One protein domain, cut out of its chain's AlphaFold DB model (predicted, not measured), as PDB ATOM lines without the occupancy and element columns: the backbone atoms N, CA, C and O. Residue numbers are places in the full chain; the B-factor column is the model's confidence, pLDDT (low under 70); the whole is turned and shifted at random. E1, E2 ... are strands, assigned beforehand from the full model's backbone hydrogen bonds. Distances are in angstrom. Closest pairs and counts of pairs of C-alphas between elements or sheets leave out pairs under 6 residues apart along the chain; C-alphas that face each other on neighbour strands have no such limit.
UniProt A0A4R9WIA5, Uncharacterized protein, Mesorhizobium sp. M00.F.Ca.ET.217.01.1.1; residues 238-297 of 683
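AT A GLANCE: This is residues 238 to 297 of the 683 residues of an uncharacterized protein of Mesorhizobium sp. M00.F.Ca.ET.217.01.1.1 (UniProt A0A4R9WIA5). The domain is a small, incomplete barrel: the antiparallel sheet of E2, E3 and E4 is extended beside E4 by short paired stretches, residues 251 to 252 and then 242 to 243, and the chain comes round to E1, near E2, where the ring stays open. E3, the longest strand, bends sharply within the sheet, and two long loops, residues 241 to 261 and 268 to 279, make much of the rest. The printed part has 60 residues with four named strands, E1, E2, E3 and E4 along the chain, and no named helix; the sheet's order is E2, E3, E4. The class is all strand, though 24 of the 60 residues are in named strands. The whole is compact, with a radius of gyration of the C-alphas of 10.5 A, and rounded, spanning 26 by 25 by 18 A.

HOW THE PARTS SIT: E2, residues 262 to 267, E3, residues 280 to 289, and E4, residues 292 to 296, form a meander, each strand the antiparallel neighbour of the one before. The sheet is only just strongly twisted, its C-alphas lying up to 4.5 A off its best plane. E3 is the inner strand and bends by 92 degrees at residue 286. Its pairing is staggered: residues 280 to 282 pair with E2 and residues 282 to 289 with E4. In the hairpin of E2 and E3, the C-alphas of Pro 262 and Tyr 282 face each other at 4.5 A, and N 263 and O 281 are within hydrogen-bond range at 2.8 A. In the hairpin of E3 and E4, C-alphas 288 and 293 face each other at 4.1 A, and N 284 and O 294 are within hydrogen-bond range at 3.0 A, as are N 289 and O 292 at 2.8 A. Residues 251 to 252 pair antiparallel with residues 292 to 293 of E4 and with residues 242 to 243. E1, residues 238 to 240, pairs with no named strand; it is near E2 but apart from E3 and E4.

IN THESE COORDINATES: E2 begins with C-alpha 262 at (-24.090, -36.170, 28.707) and is 17.3 A long from first to last C-alpha. E3 is 20.1 A long. E4 is 14.1 A long and ends with C-alpha 296 at (-30.334, -43.246, 30.089). E1 is 7.1 A long and begins with C-alpha 238 at (-28.832, -25.401, 24.618).

THE WHOLE: The two C-alphas farthest apart, those of Gly 269 and Ala 285, are 28.4 A apart. The links E1 to E2 and E2 to E3 are long, with 21 and 12 residues; the link E3 to E4 is tight, with 2. The printed part has no cut. Its mean pLDDT is 94.1, and no printed residue is under 70.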
ATOM      1  N   THR A 238     -27.439 -25.281  24.193       88.88
ATOM      2  CA  THR A 238     -28.832 -25.401  24.618       88.88
ATOM      3  C   THR A 238     -29.768 -25.143  23.447       88.88
ATOM      4  O   THR A 238     -29.718 -24.091  22.814       88.88
ATOM      5  N   LYS A 239     -30.647 -26.104  23.164       90.44
ATOM      6  CA  LYS A 239     -31.647 -26.036  22.090       90.44
ATOM      7  C   LYS A 239     -33.000 -26.526  22.588       90.44
ATOM      8  O   LYS A 239     -33.079 -27.239  23.584       90.44
ATOM      9  N   THR A 240     -34.067 -26.181  21.879       93.38
ATOM     10  CA  THR A 240     -35.394 -26.756  22.128       93.38
ATOM     11  C   THR A 240     -35.450 -28.212  21.668       93.38
ATOM     12  O   THR A 240     -34.882 -28.553  20.630       93.38
ATOM     13  N   ALA A 241     -36.170 -29.055  22.402       94.31
ATOM     14  CA  ALA A 241     -36.341 -30.470  22.094       94.31
ATOM     15  C   ALA A 241     -37.804 -30.895  22.268       94.31
ATOM     16  O   ALA A 241     -38.509 -30.358  23.116       94.31
ATOM     17  N   THR A 242     -38.257 -31.877  21.486       96.56
ATOM     18  CA  THR A 242     -39.539 -32.560  21.730       96.56
ATOM     19  C   THR A 242     -39.266 -33.904  22.386       96.56
ATOM     20  O   THR A 242     -38.358 -34.613  21.959       96.56
ATOM     21  N   ILE A 243     -40.036 -34.262  23.411       97.00
ATOM     22  CA  ILE A 243     -39.861 -35.508  24.162       97.00
ATOM     23  C   ILE A 243     -41.140 -36.333  24.028       97.00
ATOM     24  O   ILE A 243     -42.229 -35.842  24.328       97.00
ATOM     25  N   SER A 244     -41.034 -37.581  23.573       96.75
ATOM     26  CA  SER A 244     -42.183 -38.482  23.496       96.75
ATOM     27  C   SER A 244     -42.612 -38.952  24.887       96.75
ATOM     28  O   SER A 244     -41.811 -39.024  25.820       96.75
ATOM     29  N   VAL A 245     -43.885 -39.323  25.013       94.62
ATOM     30  CA  VAL A 245     -44.375 -40.146  26.125       94.62
ATOM     31  C   VAL A 245     -44.328 -41.593  25.645       94.62
ATOM     32  O   VAL A 245     -45.088 -41.959  24.751       94.62
ATOM     33  N   GLY A 246     -43.397 -42.393  26.159       94.75
ATOM     34  CA  GLY A 246     -43.179 -43.744  25.653       94.75
ATOM     35  C   GLY A 246     -42.166 -44.560  26.447       94.75
ATOM     36  O   GLY A 246     -41.437 -44.052  27.296       94.75
ATOM     37  N   SER A 247     -42.134 -45.854  26.144       95.31
ATOM     38  CA  SER A 247     -41.219 -46.829  26.732       95.31
ATOM     39  C   SER A 247     -40.508 -47.577  25.598       95.31
ATOM     40  O   SER A 247     -41.032 -48.600  25.150       95.31
ATOM     41  N   PRO A 248     -39.367 -47.085  25.082       96.25
ATOM     42  CA  PRO A 248     -38.550 -45.985  25.610       96.25
ATOM     43  C   PRO A 248     -38.995 -44.580  25.175       96.25
ATOM     44  O   PRO A 248     -39.717 -44.403  24.192       96.25
ATOM     45  N   ALA A 249     -38.523 -43.568  25.904       97.12
ATOM     46  CA  ALA A 249     -38.666 -42.165  25.542       97.12
ATOM     47  C   ALA A 249     -37.741 -41.804  24.374       97.12
ATOM     48  O   ALA A 249     -36.560 -42.157  24.361       97.12
ATOM     49  N   ILE A 250     -38.273 -41.061  23.409       97.06
ATOM     50  CA  ILE A 250     -37.554 -40.564  22.239       97.06
ATOM     51  C   ILE A 250     -37.494 -39.045  22.333       97.06
ATOM     52  O   ILE A 250     -38.516 -38.379  22.512       97.06
ATOM     53  N   VAL A 251     -36.295 -38.497  22.185       97.44
ATOM     54  CA  VAL A 251     -36.084 -37.064  21.994       97.44
ATOM     55  C   VAL A 251     -35.970 -36.797  20.503       97.44
ATOM     56  O   VAL A 251     -35.202 -37.467  19.815       97.44
ATOM     57  N   THR A 252     -36.706 -35.811  20.002       96.19
ATOM     58  CA  THR A 252     -36.665 -35.373  18.606       96.19
ATOM     59  C   THR A 252     -36.082 -33.968  18.534       96.19
ATOM     60  O   THR A 252     -36.678 -33.011  19.037       96.19
ATOM     61  N   MET A 253     -34.900 -33.860  17.924       94.56
ATOM     62  CA  MET A 253     -34.193 -32.611  17.643       94.56
ATOM     63  C   MET A 253     -33.010 -32.856  16.696       94.56
ATOM     64  O   MET A 253     -32.370 -33.912  16.744       94.56
ATOM     65  N   ALA A 254     -32.657 -31.847  15.897       92.56
ATOM     66  CA  ALA A 254     -31.422 -31.867  15.119       92.56
ATOM     67  C   ALA A 254     -30.200 -31.893  16.051       92.56
ATOM     68  O   ALA A 254     -30.026 -30.997  16.887       92.56
ATOM     69  N   ASN A 255     -29.353 -32.908  15.904       89.69
ATOM     70  CA  ASN A 255     -28.219 -33.142  16.787       89.69
ATOM     71  C   ASN A 255     -27.027 -33.762  16.043       89.69
ATOM     72  O   ASN A 255     -27.159 -34.306  14.948       89.69
ATOM     73  N   THR A 256     -25.858 -33.671  16.667       89.38
ATOM     74  CA  THR A 256     -24.617 -34.328  16.236       89.38
ATOM     75  C   THR A 256     -24.076 -35.201  17.367       89.38
ATOM     76  O   THR A 256     -22.868 -35.244  17.593       89.38
ATOM     77  N   PHE A 257     -24.976 -35.798  18.155       89.50
ATOM     78  CA  PHE A 257     -24.594 -36.456  19.396       89.50
ATOM     79  C   PHE A 257     -23.880 -37.777  19.157       89.50
ATOM     80  O   PHE A 257     -24.120 -38.476  18.173       89.50
ATOM     81  N   ALA A 258     -23.029 -38.129  20.114       89.38
ATOM     82  CA  ALA A 258     -22.454 -39.458  20.227       89.38
ATOM     83  C   ALA A 258     -23.116 -40.233  21.375       89.38
ATOM     84  O   ALA A 258     -23.574 -39.651  22.361       89.38
ATOM     85  N   ALA A 259     -23.132 -41.563  21.279       91.81
ATOM     86  CA  ALA A 259     -23.530 -42.404  22.403       91.81
ATOM     87  C   ALA A 259     -22.617 -42.141  23.618       91.81
ATOM     88  O   ALA A 259     -21.407 -41.979  23.482       91.81
ATOM     89  N   GLY A 260     -23.209 -42.085  24.807       90.19
ATOM     90  CA  GLY A 260     -22.558 -41.698  26.055       90.19
ATOM     91  C   GLY A 260     -22.450 -40.187  26.277       90.19
ATOM     92  O   GLY A 260     -21.981 -39.784  27.339       90.19
ATOM     93  N   GLN A 261     -22.883 -39.339  25.334       90.62
ATOM     94  CA  GLN A 261     -22.824 -37.888  25.514       90.62
ATOM     95  C   GLN A 261     -23.757 -37.437  26.647       90.62
ATOM     96  O   GLN A 261     -24.946 -37.768  26.612       90.62
ATOM     97  N   PRO A 262     -23.256 -36.677  27.637       92.19
ATOM     98  CA  PRO A 262     -24.090 -36.170  28.707       92.19
ATOM     99  C   PRO A 262     -24.934 -34.982  28.245       92.19
ATOM    100  O   PRO A 262     -24.494 -34.112  27.487       92.19
ATOM    101  N   ILE A 263     -26.171 -34.969  28.722       93.81
ATOM    102  CA  ILE A 263     -27.206 -34.000  28.382       93.81
ATOM    103  C   ILE A 263     -28.006 -33.642  29.633       93.81
ATOM    104  O   ILE A 263     -28.129 -34.443  30.558       93.81
ATOM    105  N   VAL A 264     -28.580 -32.445  29.658       94.38
ATOM    106  CA  VAL A 264     -29.457 -31.983  30.742       94.38
ATOM    107  C   VAL A 264     -30.737 -31.416  30.150       94.38
ATOM    108  O   VAL A 264     -30.686 -30.545  29.280       94.38
ATOM    109  N   PHE A 265     -31.883 -31.876  30.650       96.00
ATOM    110  CA  PHE A 265     -33.184 -31.324  30.279       96.00
ATOM    111  C   PHE A 265     -33.578 -30.170  31.188       96.00
ATOM    112  O   PHE A 265     -33.350 -30.193  32.400       96.00
ATOM    113  N   GLN A 266     -34.217 -29.176  30.589       95.19
ATOM    114  CA  GLN A 266     -34.807 -28.034  31.267       95.19
ATOM    115  C   GLN A 266     -36.183 -27.744  30.666       95.19
ATOM    116  O   GLN A 266     -36.501 -28.208  29.570       95.19
ATOM    117  N   SER A 267     -37.030 -26.992  31.361       95.56
ATOM    118  CA  SER A 267     -38.340 -26.625  30.815       95.56
ATOM    119  C   SER A 267     -38.869 -25.321  31.388       95.56
ATOM    120  O   SER A 267     -38.593 -25.008  32.543       95.56
ATOM    121  N   THR A 268     -39.665 -24.594  30.602       95.94
ATOM    122  CA  THR A 268     -40.495 -23.499  31.132       95.94
ATOM    123  C   THR A 268     -41.712 -24.006  31.893       95.94
ATOM    124  O   THR A 268     -42.244 -23.302  32.743       95.94
ATOM    125  N   GLY A 269     -42.162 -25.225  31.607       93.50
ATOM    126  CA  GLY A 269     -43.281 -25.849  32.290       93.50
ATOM    127  C   GLY A 269     -42.839 -27.110  32.998       93.50
ATOM    128  O   GLY A 269     -42.064 -27.078  33.952       93.50
ATOM    129  N   ARG A 270     -43.358 -28.238  32.522       91.00
ATOM    130  CA  ARG A 270     -43.152 -29.540  33.137       91.00
ATOM    131  C   ARG A 270     -42.654 -30.554  32.115       91.00
ATOM    132  O   ARG A 270     -43.245 -30.718  31.048       91.00
ATOM    133  N   LEU A 271     -41.596 -31.274  32.487       93.81
ATOM    134  CA  LEU A 271     -41.097 -32.448  31.766       93.81
ATOM    135  C   LEU A 271     -41.995 -33.681  32.022       93.81
ATOM    136  O   LEU A 271     -42.661 -33.746  33.061       93.81
ATOM    137  N   PRO A 272     -42.023 -34.680  31.119       94.31
ATOM    138  CA  PRO A 272     -42.695 -35.956  31.368       94.31
ATOM    139  C   PRO A 272     -42.217 -36.635  32.652       94.31
ATOM    140  O   PRO A 272     -41.039 -36.543  33.010       94.31
ATOM    141  N   LYS A 273     -43.100 -37.403  33.310       92.00
ATOM    142  CA  LYS A 273     -42.669 -38.253  34.432       92.00
ATOM    143  C   LYS A 273     -41.629 -39.246  33.912       92.00
ATOM    144  O   LYS A 273     -41.865 -39.878  32.889       92.00
ATOM    145  N   GLY A 274     -40.510 -39.363  34.621       92.75
ATOM    146  CA  GLY A 274     -39.321 -40.113  34.195       92.75
ATOM    147  C   GLY A 274     -38.100 -39.218  33.961       92.75
ATOM    148  O   GLY A 274     -36.975 -39.707  34.016       92.75
ATOM    149  N   ILE A 275     -38.309 -37.907  33.777       95.12
ATOM    150  CA  ILE A 275     -37.234 -36.924  33.611       95.12
ATOM    151  C   ILE A 275     -37.283 -35.899  34.743       95.12
ATOM    152  O   ILE A 275     -38.303 -35.247  34.964       95.12
ATOM    153  N   THR A 276     -36.151 -35.717  35.416       93.44
ATOM    154  CA  THR A 276     -35.942 -34.675  36.421       93.44
ATOM    155  C   THR A 276     -35.150 -33.535  35.784       93.44
ATOM    156  O   THR A 276     -34.047 -33.744  35.276       93.44
ATOM    157  N   ALA A 277     -35.706 -32.322  35.795       92.69
ATOM    158  CA  ALA A 277     -35.025 -31.137  35.273       92.69
ATOM    159  C   ALA A 277     -33.666 -30.924  35.963       92.69
ATOM    160  O   ALA A 277     -33.520 -31.190  37.154       92.69
ATOM    161  N   GLY A 278     -32.661 -30.462  35.218       90.75
ATOM    162  CA  GLY A 278     -31.319 -30.218  35.759       90.75
ATOM    163  C   GLY A 278     -30.483 -31.477  36.040       90.75
ATOM    164  O   GLY A 278     -29.297 -31.349  36.326       90.75
ATOM    165  N   THR A 279     -31.056 -32.681  35.927       93.19
ATOM    166  CA  THR A 279     -30.319 -33.945  36.090       93.19
ATOM    167  C   THR A 279     -29.545 -34.292  34.819       93.19
ATOM    168  O   THR A 279     -30.058 -34.119  33.711       93.19
ATOM    169  N   THR A 280     -28.316 -34.793  34.978       93.38
ATOM    170  CA  THR A 280     -27.505 -35.302  33.864       93.38
ATOM    171  C   THR A 280     -28.000 -36.676  33.423       93.38
ATOM    172  O   THR A 280     -28.068 -37.606  34.222       93.38
ATOM    173  N   TYR A 281     -28.290 -36.796  32.134       95.38
ATOM    174  CA  TYR A 281     -28.592 -38.040  31.433       95.38
ATOM    175  C   TYR A 281     -27.550 -38.288  30.346       95.38
ATOM    176  O   TYR A 281     -26.748 -37.408  30.047       95.38
ATOM    177  N   TYR A 282     -27.578 -39.466  29.728       94.56
ATOM    178  CA  TYR A 282     -26.614 -39.868  28.709       94.56
ATOM    179  C   TYR A 282     -27.330 -40.360  27.457       94.56
ATOM    180  O   TYR A 282     -28.226 -41.195  27.544       94.56
ATOM    181  N   VAL A 283     -26.932 -39.859  26.292       94.94
ATOM    182  CA  VAL A 283     -27.405 -40.352  24.990       94.94
ATOM    183  C   VAL A 283     -27.027 -41.828  24.844       94.94
ATOM    184  O   VAL A 283     -25.907 -42.207  25.182       94.94
ATOM    185  N   ILE A 284     -27.913 -42.677  24.324       95.69
ATOM    186  CA  ILE A 284     -27.596 -44.090  24.050       95.69
ATOM    187  C   ILE A 284     -27.566 -44.369  22.547       95.69
ATOM    188  O   ILE A 284     -28.177 -43.652  21.762       95.69
ATOM    189  N   ALA A 285     -26.853 -45.424  22.139       95.50
ATOM    190  CA  ALA A 285     -26.711 -45.788  20.726       95.50
ATOM    191  C   ALA A 285     -28.038 -46.232  20.082       95.50
ATOM    192  O   ALA A 285     -28.255 -46.022  18.889       95.50
ATOM    193  N   ALA A 286     -28.939 -46.831  20.866       93.62
ATOM    194  CA  ALA A 286     -30.249 -47.250  20.385       93.62
ATOM    195  C   ALA A 286     -31.103 -46.032  19.987       93.62
ATOM    196  O   ALA A 286     -31.340 -45.128  20.787       93.62
ATOM    197  N   GLY A 287     -31.574 -46.009  18.738       88.75
ATOM    198  CA  GLY A 287     -32.416 -44.931  18.210       88.75
ATOM    199  C   GLY A 287     -31.692 -43.605  17.934       88.75
ATOM    200  O   GLY A 287     -32.366 -42.633  17.589       88.75
ATOM    201  N   LEU A 288     -30.360 -43.555  18.078       96.00
ATOM    202  CA  LEU A 288     -29.547 -42.376  17.779       96.00
ATOM    203  C   LEU A 288     -29.453 -42.140  16.267       96.00
ATOM    204  O   LEU A 288     -29.009 -42.991  15.502       96.00
ATOM    205  N   SER A 289     -29.852 -40.946  15.855       96.44
ATOM    206  CA  SER A 289     -29.735 -40.399  14.510       96.44
ATOM    207  C   SER A 289     -29.482 -38.891  14.600       96.44
ATOM    208  O   SER A 289     -29.640 -38.286  15.661       96.44
ATOM    209  N   GLY A 290     -29.191 -38.241  13.470       94.00
ATOM    210  CA  GLY A 290     -29.062 -36.779  13.423       94.00
ATOM    211  C   GLY A 290     -30.346 -36.003  13.765       94.00
ATOM    212  O   GLY A 290     -30.292 -34.782  13.888       94.00
ATOM    213  N   ALA A 291     -31.494 -36.676  13.922       95.69
ATOM    214  CA  ALA A 291     -32.792 -36.057  14.212       95.69
ATOM    215  C   ALA A 291     -33.471 -36.575  15.495       95.69
ATOM    216  O   ALA A 291     -34.449 -35.981  15.957       95.69
ATOM    217  N   SER A 292     -32.992 -37.675  16.074       96.38
ATOM    218  CA  SER A 292     -33.609 -38.290  17.250       96.38
ATOM    219  C   SER A 292     -32.628 -39.131  18.046       96.38
ATOM    220  O   SER A 292     -31.656 -39.629  17.490       96.38
ATOM    221  N   PHE A 293     -32.907 -39.354  19.326       96.81
ATOM    222  CA  PHE A 293     -32.153 -40.300  20.149       96.81
ATOM    223  C   PHE A 293     -32.954 -40.741  21.377       96.81
ATOM    224  O   PHE A 293     -33.962 -40.131  21.741       96.81
ATOM    225  N   GLN A 294     -32.482 -41.804  22.024       97.62
ATOM    226  CA  GLN A 294     -32.916 -42.231  23.354       97.62
ATOM    227  C   GLN A 294     -31.821 -41.902  24.378       97.62
ATOM    228  O   GLN A 294     -30.668 -41.650  24.014       97.62
ATOM    229  N   PHE A 295     -32.155 -41.920  25.666       97.19
ATOM    230  CA  PHE A 295     -31.220 -41.566  26.735       97.19
ATOM    231  C   PHE A 295     -31.409 -42.429  27.985       97.19
ATOM    232  O   PHE A 295     -32.463 -43.034  28.169       97.19
ATOM    233  N   SER A 296     -30.397 -42.468  28.848       96.94
ATOM    234  CA  SER A 296     -30.334 -43.246  30.089       96.94
ATOM    235  C   SER A 296     -29.864 -42.389  31.273       96.94
ATOM    236  O   SER A 296     -29.249 -41.338  31.089       96.94
ATOM    237  N   ALA A 297     -30.136 -42.825  32.509       96.25
ATOM    238  CA  ALA A 297     -29.662 -42.138  33.724       96.25
ATOM    239  C   ALA A 297     -28.159 -42.340  33.990       96.25
ATOM    240  O   ALA A 297     -27.528 -41.530  34.662       96.25
TER     241      ALA A 297